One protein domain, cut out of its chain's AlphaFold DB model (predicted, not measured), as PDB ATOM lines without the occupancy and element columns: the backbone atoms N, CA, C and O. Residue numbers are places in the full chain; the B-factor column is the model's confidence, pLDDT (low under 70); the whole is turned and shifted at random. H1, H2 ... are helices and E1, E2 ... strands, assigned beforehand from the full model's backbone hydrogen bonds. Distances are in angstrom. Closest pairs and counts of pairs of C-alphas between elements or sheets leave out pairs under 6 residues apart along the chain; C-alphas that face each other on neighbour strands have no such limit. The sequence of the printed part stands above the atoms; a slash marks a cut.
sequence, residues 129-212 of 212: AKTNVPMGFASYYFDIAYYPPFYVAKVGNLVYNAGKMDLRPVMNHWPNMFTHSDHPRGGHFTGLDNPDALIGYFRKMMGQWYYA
ATOM      1  N   ALA A 129     -16.886   6.238  23.796       83.06
ATOM      2  CA  ALA A 129     -17.927   7.102  23.272       83.06
ATOM      3  C   ALA A 129     -17.516   8.570  23.374       83.06
ATOM      4  O   ALA A 129     -17.094   9.048  24.421       83.06
ATOM      5  N   LYS A 130     -17.691   9.331  22.290       85.50
ATOM      6  CA  LYS A 130     -17.443  10.783  22.304       85.50
ATOM      7  C   LYS A 130     -18.475  11.570  23.121       85.50
ATOM      8  O   LYS A 130     -18.299  12.764  23.336       85.50
ATOM      9  N   THR A 131     -19.565  10.924  23.534       83.50
ATOM     10  CA  THR A 131     -20.669  11.556  24.261       83.50
ATOM     11  C   THR A 131     -20.772  10.991  25.672       83.50
ATOM     12  O   THR A 131     -20.463   9.824  25.900       83.50
ATOM     13  N   ASN A 132     -21.277  11.808  26.595       83.00
ATOM     14  CA  ASN A 132     -21.597  11.392  27.963       83.00
ATOM     15  C   ASN A 132     -23.076  11.008  28.125       83.00
ATOM     16  O   ASN A 132     -23.611  11.074  29.234       83.00
ATOM     17  N   VAL A 133     -23.757  10.642  27.031       83.31
ATOM     18  CA  VAL A 133     -25.156  10.202  27.093       83.31
ATOM     19  C   VAL A 133     -25.253   8.978  28.013       83.31
ATOM     20  O   VAL A 133     -24.409   8.084  27.902       83.31
ATOM     21  N   PRO A 134     -26.243   8.931  28.926       81.69
ATOM     22  CA  PRO A 134     -26.472   7.774  29.778       81.69
ATOM     23  C   PRO A 134     -26.565   6.475  28.970       81.69
ATOM     24  O   PRO A 134     -27.371   6.354  28.050       81.69
ATOM     25  N   MET A 135     -25.729   5.503  29.319       83.94
ATOM     26  CA  MET A 135     -25.640   4.209  28.654       83.94
ATOM     27  C   MET A 135     -26.189   3.105  29.554       83.94
ATOM     28  O   MET A 135     -25.825   2.999  30.730       83.94
ATOM     29  N   GLY A 136     -27.040   2.263  28.969       84.31
ATOM     30  CA  GLY A 136     -27.439   0.984  29.534       84.31
ATOM     31  C   GLY A 136     -26.708  -0.173  28.861       84.31
ATOM     32  O   GLY A 136     -26.600  -0.203  27.638       84.31
ATOM     33  N   PHE A 137     -26.238  -1.140  29.646       86.69
ATOM     34  CA  PHE A 137     -25.809  -2.445  29.146       86.69
ATOM     35  C   PHE A 137     -26.536  -3.622  29.817       86.69
ATOM     36  O   PHE A 137     -26.750  -3.622  31.035       86.69
ATOM     37  N   ALA A 138     -26.894  -4.634  29.023       86.25
ATOM     38  CA  ALA A 138     -27.471  -5.891  29.489       86.25
ATOM     39  C   ALA A 138     -26.655  -7.071  28.953       86.25
ATOM     40  O   ALA A 138     -26.418  -7.164  27.752       86.25
ATOM     41  N   SER A 139     -26.241  -7.969  29.848       86.69
ATOM     42  CA  SER A 139     -25.503  -9.189  29.509       86.69
ATOM     43  C   SER A 139     -26.424 -10.404  29.599       86.69
ATOM     44  O   SER A 139     -27.128 -10.602  30.594       86.69
ATOM     45  N   TYR A 140     -26.388 -11.239  28.563       85.62
ATOM     46  CA  TYR A 140     -27.132 -12.491  28.480       85.62
ATOM     47  C   TYR A 140     -26.156 -13.665  28.445       85.62
ATOM     48  O   TYR A 140     -25.101 -13.597  27.812       85.62
ATOM     49  N   TYR A 141     -26.470 -14.738  29.173       85.25
ATOM     50  CA  TYR A 141     -25.508 -15.814  29.414       85.25
ATOM     51  C   TYR A 141     -25.005 -16.475  28.121       85.25
ATOM     52  O   TYR A 141     -23.811 -16.763  28.014       85.25
ATOM     53  N   PHE A 142     -25.897 -16.663  27.144       86.19
ATOM     54  CA  PHE A 142     -25.622 -17.343  25.874       86.19
ATOM     55  C   PHE A 142     -25.366 -16.375  24.706       86.19
ATOM     56  O   PHE A 142     -25.567 -16.746  23.550       86.19
ATOM     57  N   ASP A 143     -24.992 -15.123  24.982       88.94
ATOM     58  CA  ASP A 143     -24.573 -14.198  23.926       88.94
ATOM     59  C   ASP A 143     -23.230 -14.639  23.314       88.94
ATOM     60  O   ASP A 143     -22.453 -15.369  23.935       88.94
ATOM     61  N   ILE A 144     -22.969 -14.196  22.086       86.62
ATOM     62  CA  ILE A 144     -21.777 -14.540  21.298       86.62
ATOM     63  C   ILE A 144     -20.499 -14.079  22.006       86.62
ATOM     64  O   ILE A 144     -19.468 -14.743  21.921       86.62
ATOM     65  N   ALA A 145     -20.573 -12.948  22.706       88.31
ATOM     66  CA  ALA A 145     -19.470 -12.384  23.458       88.31
ATOM     67  C   ALA A 145     -19.938 -11.914  24.835       88.31
ATOM     68  O   ALA A 145     -21.025 -11.358  24.995       88.31
ATOM     69  N   TYR A 146     -19.082 -12.097  25.835       89.75
ATOM     70  CA  TYR A 146     -19.287 -11.584  27.178       89.75
ATOM     71  C   TYR A 146     -18.340 -10.421  27.475       89.75
ATOM     72  O   TYR A 146     -17.125 -10.526  27.297       89.75
ATOM     73  N   TYR A 147     -18.901  -9.334  28.008       89.19
ATOM     74  CA  TYR A 147     -18.161  -8.146  28.422       89.19
ATOM     75  C   TYR A 147     -18.333  -7.925  29.928       89.19
ATOM     76  O   TYR A 147     -19.459  -7.708  30.392       89.19
ATOM     77  N   PRO A 148     -17.246  -7.940  30.717       87.81
ATOM     78  CA  PRO A 148     -17.320  -7.615  32.134       87.81
ATOM     79  C   PRO A 148     -17.819  -6.178  32.361       87.81
ATOM     80  O   PRO A 148     -17.427  -5.272  31.623       87.81
ATOM     81  N   PRO A 149     -18.605  -5.905  33.417       84.44
ATOM     82  CA  PRO A 149     -19.093  -4.560  33.724       84.44
ATOM     83  C   PRO A 149     -18.022  -3.481  33.811       84.44
ATOM     84  O   PRO A 149     -18.273  -2.359  33.381       84.44
ATOM     85  N   PHE A 150     -16.843  -3.794  34.359       86.31
ATOM     86  CA  PHE A 150     -15.745  -2.829  34.440       86.31
ATOM     87  C   PHE A 150     -15.219  -2.449  33.049       86.31
ATOM     88  O   PHE A 150     -14.856  -1.297  32.834       86.31
ATOM     89  N   TYR A 151     -15.238  -3.389  32.101       88.06
ATOM     90  CA  TYR A 151     -14.796  -3.175  30.728       88.06
ATOM     91  C   TYR A 151     -15.808  -2.301  29.982       88.06
ATOM     92  O   TYR A 151     -15.457  -1.274  29.409       88.06
ATOM     93  N   VAL A 152     -17.099  -2.633  30.095       86.81
ATOM     94  CA  VAL A 152     -18.190  -1.842  29.498       86.81
ATOM     95  C   VAL A 152     -18.257  -0.425  30.074       86.81
ATOM     96  O   VAL A 152     -18.515   0.529  29.345       86.81
ATOM     97  N   ALA A 153     -17.968  -0.250  31.366       86.25
ATOM     98  CA  ALA A 153     -17.927   1.067  32.003       86.25
ATOM     99  C   ALA A 153     -16.832   1.992  31.442       86.25
ATOM    100  O   ALA A 153     -16.881   3.196  31.682       86.25
ATOM    101  N   LYS A 154     -15.847   1.460  30.704       87.81
ATOM    102  CA  LYS A 154     -14.851   2.265  29.982       87.81
ATOM    103  C   LYS A 154     -15.277   2.640  28.564       87.81
ATOM    104  O   LYS A 154     -14.618   3.475  27.961       87.81
ATOM    105  N   VAL A 155     -16.354   2.065  28.030       85.00
ATOM    106  CA  VAL A 155     -16.871   2.422  26.696       85.00
ATOM    107  C   VAL A 155     -17.638   3.743  26.735       85.00
ATOM    108  O   VAL A 155     -17.621   4.485  25.762       85.00
ATOM    109  N   GLY A 156     -18.295   4.079  27.843       84.44
ATOM    110  CA  GLY A 156     -19.083   5.305  27.949       84.44
ATOM    111  C   GLY A 156     -19.680   5.509  29.336       84.44
ATOM    112  O   GLY A 156     -19.336   4.802  30.283       84.44
ATOM    113  N   ASN A 157     -20.600   6.470  29.455       83.88
ATOM    114  CA  ASN A 157     -21.276   6.805  30.710       83.88
ATOM    115  C   ASN A 157     -22.289   5.714  31.114       83.88
ATOM    116  O   ASN A 157     -23.496   5.880  30.953       83.88
ATOM    117  N   LEU A 158     -21.796   4.570  31.594       82.25
ATOM    118  CA  LEU A 158     -22.616   3.441  32.029       82.25
ATOM    119  C   LEU A 158     -23.392   3.803  33.302       82.25
ATOM    120  O   LEU A 158     -22.866   3.710  34.411       82.25
ATOM    121  N   VAL A 159     -24.654   4.197  33.135       77.00
ATOM    122  CA  VAL A 159     -25.549   4.548  34.250       77.00
ATOM    123  C   VAL A 159     -26.330   3.347  34.755       77.00
ATOM    124  O   VAL A 159     -26.705   3.298  35.923       77.00
ATOM    125  N   TYR A 160     -26.560   2.370  33.879       68.19
ATOM    126  CA  TYR A 160     -27.343   1.196  34.201       68.19
ATOM    127  C   TYR A 160     -26.688  -0.044  33.608       68.19
ATOM    128  O   TYR A 160     -26.451  -0.157  32.409       68.19
ATOM    129  N   ASN A 161     -26.390  -1.004  34.468       58.66
ATOM    130  CA  ASN A 161     -25.913  -2.306  34.049       58.66
ATOM    131  C   ASN A 161     -26.818  -3.340  34.700       58.66
ATOM    132  O   ASN A 161     -26.965  -3.316  35.925       58.66
ATOM    133  N   ALA A 162     -27.426  -4.230  33.913       54.62
ATOM    134  CA  ALA A 162     -28.104  -5.392  34.479       54.62
ATOM    135  C   ALA A 162     -27.047  -6.246  35.186       54.62
ATOM    136  O   ALA A 162     -26.364  -7.058  34.577       54.62
ATOM    137  N   GLY A 163     -26.876  -5.993  36.481       52.72
ATOM    138  CA  GLY A 163     -25.860  -6.600  37.333       52.72
ATOM    139  C   GLY A 163     -25.290  -5.661  38.394       52.72
ATOM    140  O   GLY A 163     -24.666  -6.135  39.338       52.72
ATOM    141  N   LYS A 164     -25.555  -4.353  38.304       41.72
ATOM    142  CA  LYS A 164     -25.409  -3.412  39.418       41.72
ATOM    143  C   LYS A 164     -26.766  -2.789  39.708       41.72
ATOM    144  O   LYS A 164     -27.208  -1.890  39.000       41.72
ATOM    145  N   MET A 165     -27.424  -3.266  40.761       37.53
ATOM    146  CA  MET A 165     -28.373  -2.409  41.460       37.53
ATOM    147  C   MET A 165     -27.557  -1.260  42.075       37.53
ATOM    148  O   MET A 165     -26.464  -1.483  42.592       37.53
ATOM    149  N   ASP A 166     -28.064  -0.051  41.888       41.59
ATOM    150  CA  ASP A 166     -27.482   1.250  42.207       41.59
ATOM    151  C   ASP A 166     -26.595   1.287  43.474       41.59
ATOM    152  O   ASP A 166     -27.013   0.904  44.566       41.59
ATOM    153  N   LEU A 167     -25.359   1.769  43.316       45.28
ATOM    154  CA  LEU A 167     -24.408   2.027  44.399       45.28
ATOM    155  C   LEU A 167     -24.228   3.540  44.573       45.28
ATOM    156  O   LEU A 167     -23.198   4.077  44.164       45.28
ATOM    157  N   ARG A 168     -25.183   4.209  45.233       39.25
ATOM    158  CA  ARG A 168     -24.963   5.430  46.042       39.25
ATOM    159  C   ARG A 168     -26.012   5.521  47.168       39.25
ATOM    160  O   ARG A 168     -27.189   5.315  46.908       39.25
ATOM    161  N   PRO A 169     -25.646   5.972  48.378       43.00
ATOM    162  CA  PRO A 169     -24.839   5.315  49.395       43.00
ATOM    163  C   PRO A 169     -25.725   4.626  50.458       43.00
ATOM    164  O   PRO A 169     -26.352   5.283  51.284       43.00
ATOM    165  N   VAL A 170     -25.677   3.296  50.526       33.28
ATOM    166  CA  VAL A 170     -25.890   2.569  51.791       33.28
ATOM    167  C   VAL A 170     -24.586   1.841  52.095       33.28
ATOM    168  O   VAL A 170     -24.460   0.625  51.963       33.28
ATOM    169  N   MET A 171     -23.551   2.622  52.415       40.12
ATOM    170  CA  MET A 171     -22.367   2.073  53.067       40.12
ATOM    171  C   MET A 171     -22.806   1.516  54.425       40.12
ATOM    172  O   MET A 171     -23.422   2.237  55.206       40.12
ATOM    173  N   ASN A 172     -22.442   0.256  54.681       36.16
ATOM    174  CA  ASN A 172     -22.330  -0.398  55.996       36.16
ATOM    175  C   ASN A 172     -23.314  -1.523  56.362       36.16
ATOM    176  O   ASN A 172     -23.459  -1.769  57.556       36.16
ATOM    177  N   HIS A 173     -23.919  -2.282  55.432       31.28
ATOM    178  CA  HIS A 173     -24.583  -3.535  55.876       31.28
ATOM    179  C   HIS A 173     -24.579  -4.776  54.973       31.28
ATOM    180  O   HIS A 173     -25.168  -5.778  55.366       31.28
ATOM    181  N   TRP A 174     -23.911  -4.794  53.816       30.70
ATOM    182  CA  TRP A 174     -23.966  -5.977  52.939       30.70
ATOM    183  C   TRP A 174     -22.585  -6.328  52.374       30.70
ATOM    184  O   TRP A 174     -22.231  -5.854  51.298       30.70
ATOM    185  N   PRO A 175     -21.782  -7.161  53.071       29.66
ATOM    186  CA  PRO A 175     -20.413  -7.466  52.653       29.66
ATOM    187  C   PRO A 175     -20.301  -8.339  51.392       29.66
ATOM    188  O   PRO A 175     -19.193  -8.539  50.919       29.66
ATOM    189  N   ASN A 176     -21.405  -8.860  50.833       32.56
ATOM    190  CA  ASN A 176     -21.377  -9.920  49.809       32.56
ATOM    191  C   ASN A 176     -22.413  -9.746  48.675       32.56
ATOM    192  O   ASN A 176     -23.035 -10.720  48.258       32.56
ATOM    193  N   MET A 177     -22.633  -8.532  48.157       31.03
ATOM    194  CA  MET A 177     -23.638  -8.301  47.101       31.03
ATOM    195  C   MET A 177     -23.022  -7.828  45.774       31.03
ATOM    196  O   MET A 177     -23.301  -6.744  45.278       31.03
ATOM    197  N   PHE A 178     -22.194  -8.690  45.180       37.19
ATOM    198  CA  PHE A 178     -21.904  -8.689  43.744       37.19
ATOM    199  C   PHE A 178     -22.392 -10.012  43.150       37.19
ATOM    200  O   PHE A 178     -21.609 -10.926  42.912       37.19
ATOM    201  N   THR A 179     -23.693 -10.133  42.901       32.38
ATOM    202  CA  THR A 179     -24.210 -11.153  41.985       32.38
ATOM    203  C   THR A 179     -24.646 -10.442  40.716       32.38
ATOM    204  O   THR A 179     -25.670  -9.767  40.660       32.38
ATOM    205  N   HIS A 180     -23.789 -10.535  39.700       39.81
ATOM    206  CA  HIS A 180     -24.108 -10.149  38.336       39.81
ATOM    207  C   HIS A 180     -25.439 -10.787  37.945       39.81
ATOM    208  O   HIS A 180     -25.541 -12.009  37.873       39.81
ATOM    209  N   SER A 181     -26.458  -9.984  37.664       46.41
ATOM    210  CA  SER A 181     -27.616 -10.457  36.920       46.41
ATOM    211  C   SER A 181     -27.244 -10.518  35.441       46.41
ATOM    212  O   SER A 181     -27.791  -9.785  34.622       46.41
ATOM    213  N   ASP A 182     -26.305 -11.402  35.109       60.84
ATOM    214  CA  ASP A 182     -26.372 -12.049  33.811       60.84
ATOM    215  C   ASP A 182     -27.748 -12.691  33.747       60.84
ATOM    216  O   ASP A 182     -28.133 -13.432  34.658       60.84
ATOM    217  N   HIS A 183     -28.531 -12.372  32.725       69.88
ATOM    218  CA  HIS A 183     -29.781 -13.086  32.552       69.88
ATOM    219  C   HIS A 183     -29.420 -14.568  32.335       69.88
ATOM    220  O   HIS A 183     -28.758 -14.879  31.340       69.88
ATOM    221  N   PRO A 184     -29.819 -15.493  33.240       73.44
ATOM    222  CA  PRO A 184     -29.413 -16.904  33.164       73.44
ATOM    223  C   PRO A 184     -30.030 -17.612  31.950       73.44
ATOM    224  O   PRO A 184     -29.682 -18.744  31.628       73.44
ATOM    225  N   ARG A 185     -30.965 -16.929  31.283       78.81
ATOM    226  CA  ARG A 185     -31.624 -17.319  30.048       78.81
ATOM    227  C   ARG A 185     -31.478 -16.195  29.027       78.81
ATOM    228  O   ARG A 185     -31.567 -15.018  29.385       78.81
ATOM    229  N   GLY A 186     -31.360 -16.578  27.764       81.81
ATOM    230  CA  GLY A 186     -31.226 -15.669  26.635       81.81
ATOM    231  C   GLY A 186     -29.806 -15.625  26.095       81.81
ATOM    232  O   GLY A 186     -28.844 -15.808  26.848       81.81
ATOM    233  N   GLY A 187     -29.696 -15.412  24.789       87.31
ATOM    234  CA  GLY A 187     -28.432 -15.182  24.113       87.31
ATOM    235  C   GLY A 187     -28.504 -13.968  23.203       87.31
ATOM    236  O   GLY A 187     -29.123 -12.957  23.539       87.31
ATOM    237  N   HIS A 188     -27.867 -14.090  22.044       88.94
ATOM    238  CA  HIS A 188     -27.720 -13.008  21.075       88.94
ATOM    239  C   HIS A 188     -29.062 -12.416  20.609       88.94
ATOM    240  O   HIS A 188     -29.203 -11.206  20.439       88.94
ATOM    241  N   PHE A 189     -30.091 -13.259  20.467       90.38
ATOM    242  CA  PHE A 189     -31.435 -12.855  20.051       90.38
ATOM    243  C   PHE A 189     -32.335 -12.600  21.259       90.38
ATOM    244  O   PHE A 189     -33.429 -13.146  21.373       90.38
ATOM    245  N   THR A 190     -31.894 -11.747  22.182       86.19
ATOM    246  CA  THR A 190     -32.562 -11.548  23.478       86.19
ATOM    247  C   THR A 190     -34.051 -11.172  23.393       86.19
ATOM    248  O   THR A 190     -34.852 -11.617  24.216       86.19
ATOM    249  N   GLY A 191     -34.459 -10.424  22.361       86.31
ATOM    250  CA  GLY A 191     -35.870 -10.094  22.127       86.31
ATOM    251  C   GLY A 191     -36.747 -11.308  21.803       86.31
ATOM    252  O   GLY A 191     -37.948 -11.265  22.051       86.31
ATOM    253  N   LEU A 192     -36.153 -12.389  21.293       88.06
ATOM    254  CA  LEU A 192     -36.809 -13.671  21.053       88.06
ATOM    255  C   LEU A 192     -36.635 -14.615  22.253       88.06
ATOM    256  O   LEU A 192     -37.600 -15.223  22.707       88.06
ATOM    257  N   ASP A 193     -35.419 -14.707  22.797       86.25
ATOM    258  CA  ASP A 193     -35.078 -15.711  23.811       86.25
ATOM    259  C   ASP A 193     -35.565 -15.352  25.224       86.25
ATOM    260  O   ASP A 193     -35.847 -16.229  26.049       86.25
ATOM    261  N   ASN A 194     -35.594 -14.057  25.557       88.62
ATOM    262  CA  ASN A 194     -35.957 -13.576  26.886       88.62
ATOM    263  C   ASN A 194     -36.636 -12.186  26.854       88.62
ATOM    264  O   ASN A 194     -36.150 -11.242  27.489       88.62
ATOM    265  N   PRO A 195     -37.781 -12.051  26.151       91.12
ATOM    266  CA  PRO A 195     -38.453 -10.767  25.934       91.12
ATOM    267  C   PRO A 195     -38.833 -10.058  27.238       91.12
ATOM    268  O   PRO A 195     -38.651  -8.847  27.351       91.12
ATOM    269  N   ASP A 196     -39.288 -10.794  28.255       90.44
ATOM    270  CA  ASP A 196     -39.671 -10.210  29.548       90.44
ATOM    271  C   ASP A 196     -38.487  -9.550  30.259       90.44
ATOM    272  O   ASP A 196     -38.618  -8.463  30.831       90.44
ATOM    273  N   ALA A 197     -37.313 -10.183  30.196       85.69
ATOM    274  CA  ALA A 197     -36.091  -9.632  30.762       85.69
ATOM    275  C   ALA A 197     -35.663  -8.358  30.026       85.69
ATOM    276  O   ALA A 197     -35.351  -7.361  30.677       85.69
ATOM    277  N   LEU A 198     -35.702  -8.370  28.690       85.94
ATOM    278  CA  LEU A 198     -35.383  -7.208  27.860       85.94
ATOM    279  C   LEU A 198     -36.348  -6.036  28.117       85.94
ATOM    280  O   LEU A 198     -35.923  -4.902  28.329       85.94
ATOM    281  N   ILE A 199     -37.655  -6.299  28.163       89.12
ATOM    282  CA  ILE A 199     -38.670  -5.273  28.437       89.12
ATOM    283  C   ILE A 199     -38.509  -4.722  29.856       89.12
ATOM    284  O   ILE A 199     -38.556  -3.506  30.065       89.12
ATOM    285  N   GLY A 200     -38.305  -5.594  30.847       85.50
ATOM    286  CA  GLY A 200     -38.048  -5.187  32.228       85.50
ATOM    287  C   GLY A 200     -36.792  -4.323  32.351       85.50
ATOM    288  O   GLY A 200     -36.794  -3.336  33.090       85.50
ATOM    289  N   TYR A 201     -35.749  -4.655  31.590       82.38
ATOM    290  CA  TYR A 201     -34.524  -3.872  31.490       82.38
ATOM    291  C   TYR A 201     -34.793  -2.465  30.949       82.38
ATOM    292  O   TYR A 201     -34.463  -1.483  31.617       82.38
ATOM    293  N   PHE A 202     -35.458  -2.356  29.795       84.69
ATOM    294  CA  PHE A 202     -35.775  -1.060  29.193       84.69
ATOM    295  C   PHE A 202     -36.656  -0.199  30.093       84.69
ATOM    296  O   PHE A 202     -36.377   0.985  30.257       84.69
ATOM    297  N   ARG A 203     -37.678  -0.778  30.735       85.75
ATOM    298  CA  ARG A 203     -38.538  -0.037  31.675       85.75
ATOM    299  C   ARG A 203     -37.737   0.575  32.822       85.75
ATOM    300  O   ARG A 203     -37.979   1.725  33.174       85.75
ATOM    301  N   LYS A 204     -36.777  -0.164  33.384       79.50
ATOM    302  CA  LYS A 204     -35.909   0.337  34.460       79.50
ATOM    303  C   LYS A 204     -34.962   1.425  33.965       79.50
ATOM    304  O   LYS A 204     -34.924   2.495  34.562       79.50
ATOM    305  N   MET A 205     -34.255   1.170  32.865       78.94
ATOM    306  CA  MET A 205     -33.295   2.112  32.285       78.94
ATOM    307  C   MET A 205     -33.969   3.431  31.889       78.94
ATOM    308  O   MET A 205     -33.533   4.500  32.304       78.94
ATOM    309  N   MET A 206     -35.062   3.359  31.126       79.56
ATOM    310  CA  MET A 206     -35.790   4.548  30.682       79.56
ATOM    311  C   MET A 206     -36.490   5.244  31.848       79.56
ATOM    312  O   MET A 206     -36.520   6.467  31.888       79.56
ATOM    313  N   GLY A 207     -37.005   4.487  32.825       78.25
ATOM    314  CA  GLY A 207     -37.536   5.058  34.060       78.25
ATOM    315  C   GLY A 207     -36.487   5.911  34.774       78.25
ATOM    316  O   GLY A 207     -36.725   7.082  35.035       78.25
ATOM    317  N   GLN A 208     -35.293   5.371  35.015       68.81
ATOM    318  CA  GLN A 208     -34.205   6.137  35.630       68.81
ATOM    319  C   GLN A 208     -33.781   7.347  34.794       68.81
ATOM    320  O   GLN A 208     -33.433   8.373  35.361       68.81
ATOM    321  N   TRP A 209     -33.833   7.253  33.465       69.44
ATOM    322  CA  TRP A 209     -33.460   8.365  32.593       69.44
ATOM    323  C   TRP A 209     -34.469   9.520  32.644       69.44
ATOM    324  O   TRP A 209     -34.068  10.677  32.694       69.44
ATOM    325  N   TYR A 210     -35.772   9.234  32.655       70.50
ATOM    326  CA  TYR A 210     -36.799  10.282  32.651       70.50
ATOM    327  C   TYR A 210     -37.127  10.855  34.035       70.50
ATOM    328  O   TYR A 210     -37.748  11.912  34.108       70.50
ATOM    329  N   TYR A 211     -36.737  10.177  35.118       60.69
ATOM    330  CA  TYR A 211     -36.949  10.641  36.495       60.69
ATOM    331  C   TYR A 211     -35.684  11.226  37.160       60.69
ATOM    332  O   TYR A 211     -35.725  11.498  38.362       60.69
ATOM    333  N   ALA A 212     -34.583  11.402  36.416       52.22
ATOM    334  CA  ALA A 212     -33.323  11.995  36.886       52.22
ATOM    335  C   ALA A 212     -33.176  13.479  36.523       52.22
ATOM    336  O   ALA A 212     -33.717  13.897  35.474       52.22
TER     337      ALA A 212
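AT A GLANCE: This is residues 129 to 212 of the 212 residues of an uncharacterized protein of Thanatephorus cucumeris (strain AG1-IA) (UniProt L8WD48). Two small two-stranded sheets stand one after the other along a line, E1 beside E3 and then E2 beside E4, and the long helix H3 runs back along one side of both. The short helix H1 sits on the other side of E1 and E3, the short helix H2 lies at the E4 end just before H3, and a long loop sticks out with residues 166 to 176. The 84 printed residues hold, in chain order, E1, E2, H1, E3, E4, H2 and H3; both sheets are parallel, and the class is mixed, with under half of the residues in named elements. The whole is compact, with a radius of gyration of the C-alphas of 13.6 A, and spans 38 by 33 by 24 A.

HOW THE PARTS SIT: E1, residues 135 to 137, runs on into E2, residues 140 to 142, across a break of 2 residues, at 36 degrees. H1, residues 149 to 152, follows; its closest C-alpha pair with E1 is Val 152 and Phe 137, 7.7 A. E3, residues 158 to 161, is the parallel neighbour of E1 at 23 degrees, with N 137 and O 160 within hydrogen-bond range at 2.9 A. E4, residues 183 to 187, is the parallel neighbour of E2 at 62 degrees, with N 142 and O 186 at 3.1 A. H2, residues 190 to 193, has its Asp 193 C-alpha 4.8 A from that of Gly 186, the closest pair with E4. H3, residues 195 to 210, is close to H2 but not clearly touching it, the closest C-alphas being Gly 191 and Leu 198, 6.4 A. The closest C-alphas of H3 and E3 are Met 205 and Tyr 160, 6.3 A. H1 and H3 are apart. Every O i to N i+4 pair of H3 is within hydrogen-bond range; H1 and H2 are too short for such a pair, and the one O i to N i+3 pair is within range in H2 but not in H1.

IN THESE COORDINATES: E1 begins at C-alpha 135 (-25.640, 4.209, 28.654) and is 6.7 A long; E2 is 5.7 A, H1 5.1 A and E3 6.9 A. E4, 8.8 A, begins at C-alpha 183 (-29.781, -13.086, 32.552). H2 is 4.9 A, and H3, 22.2 A, ends at C-alpha 210 (-36.799, 10.282, 32.651).

THE WHOLE: The two C-alphas farthest apart, those of Asn 172 and Leu 192, are 40.1 A apart. The printed part has no cut and ends at the chain's last residue, 212. The link from E3 to E4 is long, with 21 residues. The mean pLDDT of the printed part is 71.9; residues 160 to 183, 208 to 209 and 211 to 212 are under 70.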